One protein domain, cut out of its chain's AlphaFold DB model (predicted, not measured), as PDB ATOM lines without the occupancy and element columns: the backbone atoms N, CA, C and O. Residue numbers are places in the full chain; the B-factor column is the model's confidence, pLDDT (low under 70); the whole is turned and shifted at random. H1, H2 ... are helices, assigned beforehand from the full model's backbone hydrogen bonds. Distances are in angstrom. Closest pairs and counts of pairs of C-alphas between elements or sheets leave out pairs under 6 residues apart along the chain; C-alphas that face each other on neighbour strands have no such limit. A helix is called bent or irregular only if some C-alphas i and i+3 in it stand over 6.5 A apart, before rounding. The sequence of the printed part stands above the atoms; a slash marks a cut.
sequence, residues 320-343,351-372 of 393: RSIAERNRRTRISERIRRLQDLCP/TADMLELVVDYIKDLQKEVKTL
ATOM      1  N   ARG A 320     -35.173 -22.590  16.698       95.38
ATOM      2  CA  ARG A 320     -34.086 -21.817  16.050       95.38
ATOM      3  C   ARG A 320     -34.496 -21.236  14.688       95.38
ATOM      4  O   ARG A 320     -34.112 -20.122  14.357       95.38
ATOM      5  N   SER A 321     -35.281 -21.972  13.900       95.50
ATOM      6  CA  SER A 321     -35.724 -21.543  12.568       95.50
ATOM      7  C   SER A 321     -36.849 -20.505  12.635       95.50
ATOM      8  O   SER A 321     -36.933 -19.648  11.758       95.50
ATOM      9  N   ILE A 322     -37.685 -20.549  13.678       94.56
ATOM     10  CA  ILE A 322     -38.676 -19.503  13.975       94.56
ATOM     11  C   ILE A 322     -37.952 -18.224  14.422       94.56
ATOM     12  O   ILE A 322     -38.186 -17.157  13.857       94.56
ATOM     13  N   ALA A 323     -37.016 -18.338  15.370       96.94
ATOM     14  CA  ALA A 323     -36.228 -17.214  15.874       96.94
ATOM     15  C   ALA A 323     -35.436 -16.505  14.760       96.94
ATOM     16  O   ALA A 323     -35.508 -15.283  14.634       96.94
ATOM     17  N   GLU A 324     -34.749 -17.258  13.891       97.00
ATOM     18  CA  GLU A 324     -34.015 -16.687  12.753       97.00
ATOM     19  C   GLU A 324     -34.945 -16.017  11.732       97.00
ATOM     20  O   GLU A 324     -34.606 -14.964  11.189       97.00
ATOM     21  N   ARG A 325     -36.149 -16.562  11.493       96.38
ATOM     22  CA  ARG A 325     -37.149 -15.900  10.640       96.38
ATOM     23  C   ARG A 325     -37.556 -14.550  11.228       96.38
ATOM     24  O   ARG A 325     -37.518 -13.551  10.516       96.38
ATOM     25  N   ASN A 326     -37.862 -14.510  12.523       96.88
ATOM     26  CA  ASN A 326     -38.239 -13.284  13.225       96.88
ATOM     27  C   ASN A 326     -37.095 -12.253  13.213       96.88
ATOM     28  O   ASN A 326     -37.346 -11.064  13.005       96.88
ATOM     29  N   ARG A 327     -35.834 -12.696  13.357       98.31
ATOM     30  CA  ARG A 327     -34.647 -11.835  13.211       98.31
ATOM     31  C   ARG A 327     -34.566 -11.226  11.810       98.31
ATOM     32  O   ARG A 327     -34.414 -10.013  11.694       98.31
ATOM     33  N   ARG A 328     -34.719 -12.034  10.753       97.69
ATOM     34  CA  ARG A 328     -34.716 -11.551   9.358       97.69
ATOM     35  C   ARG A 328     -35.844 -10.560   9.091       97.69
ATOM     36  O   ARG A 328     -35.576  -9.505   8.534       97.69
ATOM     37  N   THR A 329     -37.066 -10.844   9.544       97.19
ATOM     38  CA  THR A 329     -38.205  -9.923   9.403       97.19
ATOM     39  C   THR A 329     -37.930  -8.574  10.071       97.19
ATOM     40  O   THR A 329     -38.130  -7.546   9.431       97.19
ATOM     41  N   ARG A 330     -37.390  -8.562  11.301       98.12
ATOM     42  CA  ARG A 330     -36.978  -7.328  11.998       98.12
ATOM     43  C   ARG A 330     -35.894  -6.547  11.243       98.12
ATOM     44  O   ARG A 330     -35.915  -5.321  11.252       98.12
ATOM     45  N   ILE A 331     -34.953  -7.233  10.587       97.56
ATOM     46  CA  ILE A 331     -33.919  -6.588   9.761       97.56
ATOM     47  C   ILE A 331     -34.548  -5.970   8.507       97.56
ATOM     48  O   ILE A 331     -34.373  -4.780   8.277       97.56
ATOM     49  N   SER A 332     -35.333  -6.729   7.735       96.56
ATOM     50  CA  SER A 332     -36.005  -6.218   6.531       96.56
ATOM     51  C   SER A 332     -36.955  -5.054   6.828       96.56
ATOM     52  O   SER A 332     -37.090  -4.145   6.014       96.56
ATOM     53  N   GLU A 333     -37.597  -5.051   7.997       97.31
ATOM     54  CA  GLU A 333     -38.414  -3.929   8.452       97.31
ATOM     55  C   GLU A 333     -37.576  -2.667   8.706       97.31
ATOM     56  O   GLU A 333     -37.953  -1.593   8.244       97.31
ATOM     57  N   ARG A 334     -36.428  -2.790   9.388       97.06
ATOM     58  CA  ARG A 334     -35.503  -1.665   9.609       97.06
ATOM     59  C   ARG A 334     -34.939  -1.115   8.299       97.06
ATOM     60  O   ARG A 334     -34.878   0.097   8.156       97.06
ATOM     61  N   ILE A 335     -34.591  -1.984   7.348       95.88
ATOM     62  CA  ILE A 335     -34.117  -1.580   6.015       95.88
ATOM     63  C   ILE A 335     -35.186  -0.773   5.267       95.88
ATOM     64  O   ILE A 335     -34.878   0.292   4.747       95.88
ATOM     65  N   ARG A 336     -36.452  -1.216   5.275       94.00
ATOM     66  CA  ARG A 336     -37.552  -0.452   4.660       94.00
ATOM     67  C   ARG A 336     -37.762   0.906   5.335       94.00
ATOM     68  O   ARG A 336     -37.770   1.914   4.647       94.00
ATOM     69  N   ARG A 337     -37.832   0.946   6.673       95.12
ATOM     70  CA  ARG A 337     -37.950   2.213   7.422       95.12
ATOM     71  C   ARG A 337     -36.792   3.176   7.131       95.12
ATOM     72  O   ARG A 337     -36.986   4.380   7.189       95.12
ATOM     73  N   LEU A 338     -35.597   2.656   6.852       94.94
ATOM     74  CA  LEU A 338     -34.434   3.460   6.485       94.94
ATOM     75  C   LEU A 338     -34.573   4.050   5.072       94.94
ATOM     76  O   LEU A 338     -34.314   5.233   4.883       94.94
ATOM     77  N   GLN A 339     -35.061   3.258   4.110       93.69
ATOM     78  CA  GLN A 339     -35.399   3.734   2.762       93.69
ATOM     79  C   GLN A 339     -36.494   4.816   2.783       93.69
ATOM     80  O   GLN A 339     -36.408   5.762   2.012       93.69
ATOM     81  N   ASP A 340     -37.479   4.709   3.682       92.06
ATOM     82  CA  ASP A 340     -38.561   5.698   3.828       92.06
ATOM     83  C   ASP A 340     -38.074   7.064   4.377       92.06
ATOM     84  O   ASP A 340     -38.760   8.072   4.209       92.06
ATOM     85  N   LEU A 341     -36.911   7.110   5.046       93.31
ATOM     86  CA  LEU A 341     -36.341   8.324   5.654       93.31
ATOM     87  C   LEU A 341     -35.313   9.038   4.768       93.31
ATOM     88  O   LEU A 341     -35.092  10.237   4.937       93.31
ATOM     89  N   CYS A 342     -34.654   8.317   3.860       90.25
ATOM     90  CA  CYS A 342     -33.576   8.869   3.047       90.25
ATOM     91  C   CYS A 342     -34.104   9.421   1.709       90.25
ATOM     92  O   CYS A 342     -34.766   8.697   0.960       90.25
ATOM     93  N   PRO A 343     -33.803  10.686   1.361       88.38
ATOM     94  CA  PRO A 343     -34.202  11.253   0.079       88.38
ATOM     95  C   PRO A 343     -33.466  10.567  -1.083       88.38
ATOM     96  O   PRO A 343     -32.329  10.129  -0.945       88.38
ATOM     97  N   THR A 351     -28.603  -3.173  -1.325       93.44
ATOM     98  CA  THR A 351     -28.543  -2.911   0.122       93.44
ATOM     99  C   THR A 351     -27.194  -2.336   0.564       93.44
ATOM    100  O   THR A 351     -27.176  -1.576   1.523       93.44
ATOM    101  N   ALA A 352     -26.087  -2.656  -0.118       94.75
ATOM    102  CA  ALA A 352     -24.785  -2.046   0.172       94.75
ATOM    103  C   ALA A 352     -24.786  -0.545  -0.166       94.75
ATOM    104  O   ALA A 352     -24.640   0.282   0.730       94.75
ATOM    105  N   ASP A 353     -25.056  -0.203  -1.427       93.25
ATOM    106  CA  ASP A 353     -25.106   1.178  -1.926       93.25
ATOM    107  C   ASP A 353     -26.132   2.027  -1.151       93.25
ATOM    108  O   ASP A 353     -25.888   3.191  -0.841       93.25
ATOM    109  N   MET A 354     -27.264   1.424  -0.768       95.44
ATOM    110  CA  MET A 354     -28.291   2.052   0.063       95.44
ATOM    111  C   MET A 354     -27.755   2.460   1.442       95.44
ATOM    112  O   MET A 354     -28.063   3.554   1.905       95.44
ATOM    113  N   LEU A 355     -26.924   1.628   2.081       96.00
ATOM    114  CA  LEU A 355     -26.309   1.961   3.369       96.00
ATOM    115  C   LEU A 355     -25.207   3.024   3.242       96.00
ATOM    116  O   LEU A 355     -25.072   3.841   4.148       96.00
ATOM    117  N   GLU A 356     -24.462   3.058   2.135       94.44
ATOM    118  CA  GLU A 356     -23.450   4.101   1.901       94.44
ATOM    119  C   GLU A 356     -24.113   5.477   1.709       94.44
ATOM    120  O   GLU A 356     -23.765   6.445   2.386       94.44
ATOM    121  N   LEU A 357     -25.165   5.544   0.884       94.44
ATOM    122  CA  LEU A 357     -25.953   6.765   0.664       94.44
ATOM    123  C   LEU A 357     -26.630   7.272   1.951       94.44
ATOM    124  O   LEU A 357     -26.705   8.479   2.180       94.44
ATOM    125  N   VAL A 358     -27.076   6.365   2.828       96.25
ATOM    126  CA  VAL A 358     -27.559   6.703   4.181       96.25
ATOM    127  C   VAL A 358     -26.459   7.366   5.013       96.25
ATOM    128  O   VAL A 358     -26.717   8.362   5.691       96.25
ATOM    129  N   VAL A 359     -25.243   6.813   4.995       96.38
ATOM    130  CA  VAL A 359     -24.106   7.338   5.762       96.38
ATOM    131  C   VAL A 359     -23.729   8.742   5.285       96.38
ATOM    132  O   VAL A 359     -23.501   9.617   6.122       96.38
ATOM    133  N   ASP A 360     -23.732   8.994   3.977       95.69
ATOM    134  CA  ASP A 360     -23.490  10.333   3.428       95.69
ATOM    135  C   ASP A 360     -24.608  11.326   3.771       95.69
ATOM    136  O   ASP A 360     -24.318  12.430   4.237       95.69
ATOM    137  N   TYR A 361     -25.879  10.918   3.689       96.44
ATOM    138  CA  TYR A 361     -27.001  11.761   4.117       96.44
ATOM    139  C   TYR A 361     -26.906  12.165   5.602       96.44
ATOM    140  O   TYR A 361     -27.190  13.308   5.963       96.44
ATOM    141  N   ILE A 362     -26.441  11.261   6.474       97.06
ATOM    142  CA  ILE A 362     -26.194  11.571   7.891       97.06
ATOM    143  C   ILE A 362     -25.064  12.604   8.051       97.06
ATOM    144  O   ILE A 362     -25.207  13.521   8.865       97.06
ATOM    145  N   LYS A 363     -23.967  12.505   7.283       97.31
ATOM    146  CA  LYS A 363     -22.868  13.496   7.308       97.31
ATOM    147  C   LYS A 363     -23.362  14.885   6.889       97.31
ATOM    148  O   LYS A 363     -23.025  15.877   7.540       97.31
ATOM    149  N   ASP A 364     -24.185  14.960   5.844       96.50
ATOM    150  CA  ASP A 364     -24.747  16.223   5.360       96.50
ATOM    151  C   ASP A 364     -25.710  16.852   6.377       96.50
ATOM    152  O   ASP A 364     -25.565  18.034   6.699       96.50
ATOM    153  N   LEU A 365     -26.607  16.066   6.986       97.25
ATOM    154  CA  LEU A 365     -27.469  16.539   8.077       97.25
ATOM    155  C   LEU A 365     -26.658  17.052   9.280       97.25
ATOM    156  O   LEU A 365     -26.977  18.099   9.844       97.25
ATOM    157  N   GLN A 366     -25.583  16.362   9.673       97.62
ATOM    158  CA  GLN A 366     -24.698  16.817  10.755       97.62
ATOM    159  C   GLN A 366     -24.016  18.152  10.418       97.62
ATOM    160  O   GLN A 366     -23.900  19.032  11.278       97.62
ATOM    161  N   LYS A 367     -23.589  18.333   9.164       97.62
ATOM    162  CA  LYS A 367     -22.998  19.578   8.660       97.62
ATOM    163  C   LYS A 367     -24.019  20.716   8.613       97.62
ATOM    164  O   LYS A 367     -23.673  21.844   8.973       97.62
ATOM    165  N   GLU A 368     -25.264  20.443   8.232       97.38
ATOM    166  CA  GLU A 368     -26.348  21.426   8.274       97.38
ATOM    167  C   GLU A 368     -26.642  21.848   9.719       97.38
ATOM    168  O   GLU A 368     -26.584  23.038  10.027       97.38
ATOM    169  N   VAL A 369     -26.832  20.893  10.637       97.50
ATOM    170  CA  VAL A 369     -27.058  21.161  12.068       97.50
ATOM    171  C   VAL A 369     -25.920  21.986  12.674       97.50
ATOM    172  O   VAL A 369     -26.196  22.967  13.362       97.50
ATOM    173  N   LYS A 370     -24.654  21.663  12.373       96.81
ATOM    174  CA  LYS A 370     -23.491  22.459  12.806       96.81
ATOM    175  C   LYS A 370     -23.525  23.886  12.246       96.81
ATOM    176  O   LYS A 370     -23.241  24.849  12.956       96.81
ATOM    177  N   THR A 371     -23.911  24.044  10.982       96.50
ATOM    178  CA  THR A 371     -24.039  25.364  10.346       96.50
ATOM    179  C   THR A 371     -25.174  26.180  10.980       96.50
ATOM    180  O   THR A 371     -25.026  27.378  11.237       96.50
ATOM    181  N   LEU A 372     -26.292  25.531  11.307       95.88
ATOM    182  CA  LEU A 372     -27.431  26.131  11.998       95.88
ATOM    183  C   LEU A 372     -27.104  26.481  13.460       95.88
ATOM    184  O   LEU A 372     -27.518  27.538  13.934       95.88
TER     185      LEU A 372
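What this domain is: This is residues 320 to 343 and 351 to 372 of the 393 residues of the protein "BHLH domain-containing protein" of Cannabis sativa (UniProt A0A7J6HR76). Two long helices, H1 and then H2, are set one after the other along a thin rod, and they come near each other only where the last part of H1 passes the first part of H2. The rest of the rod is two free arms that stick out at its opposite ends, residues 320 to 334 of H1 and residues 363 to 372 of H2. The printed part has 46 residues with two named helices and no named strand, and its class is all helix. It is extended, with a radius of gyration of the C-alphas of 14.7 A, and its C-alphas span 48 by 19 by 15 A.

How they stand to each other: Start with H1, residues 320 to 341, and go on past the cut to H2, residues 351 to 372. Look at Gln 339 and Met 354: their C-alphas, the closest of the two helices, are 7.8 A apart. H1 and H2 are close but not clearly touching, with 2 pairs of C-alphas within 8 A. Their lines stand at a steep tilt of 46 degrees, and they run the same way. Their centres are 22.3 A apart. In both H1 and H2, every O i to N i+4 pair is within hydrogen-bond range.

Where its parts are: Find C-alpha 320 at (-34.086, -21.817, 16.050); from there H1 runs 32.0 A to C-alpha 341 at (-36.341, 8.324, 5.654). Cys 342 and Pro 343 follow it. Then find C-alpha 351 at (-28.543, -2.911, 0.122), where H2 begins; it runs 31.4 A to C-alpha 372 at (-27.431, 26.131, 11.998). Neither helix is bent.

The domain as a whole: The two C-alphas farthest apart are those of Arg 320 and Leu 372, the first and last printed, at 48.6 A. The link from H1 to H2 is across the cut: residues 344 to 350 are not printed, and C-alphas 343 and 351 are 15.3 A apart. The mean pLDDT of the printed part of this model is 95.7, and no printed residue is under 70.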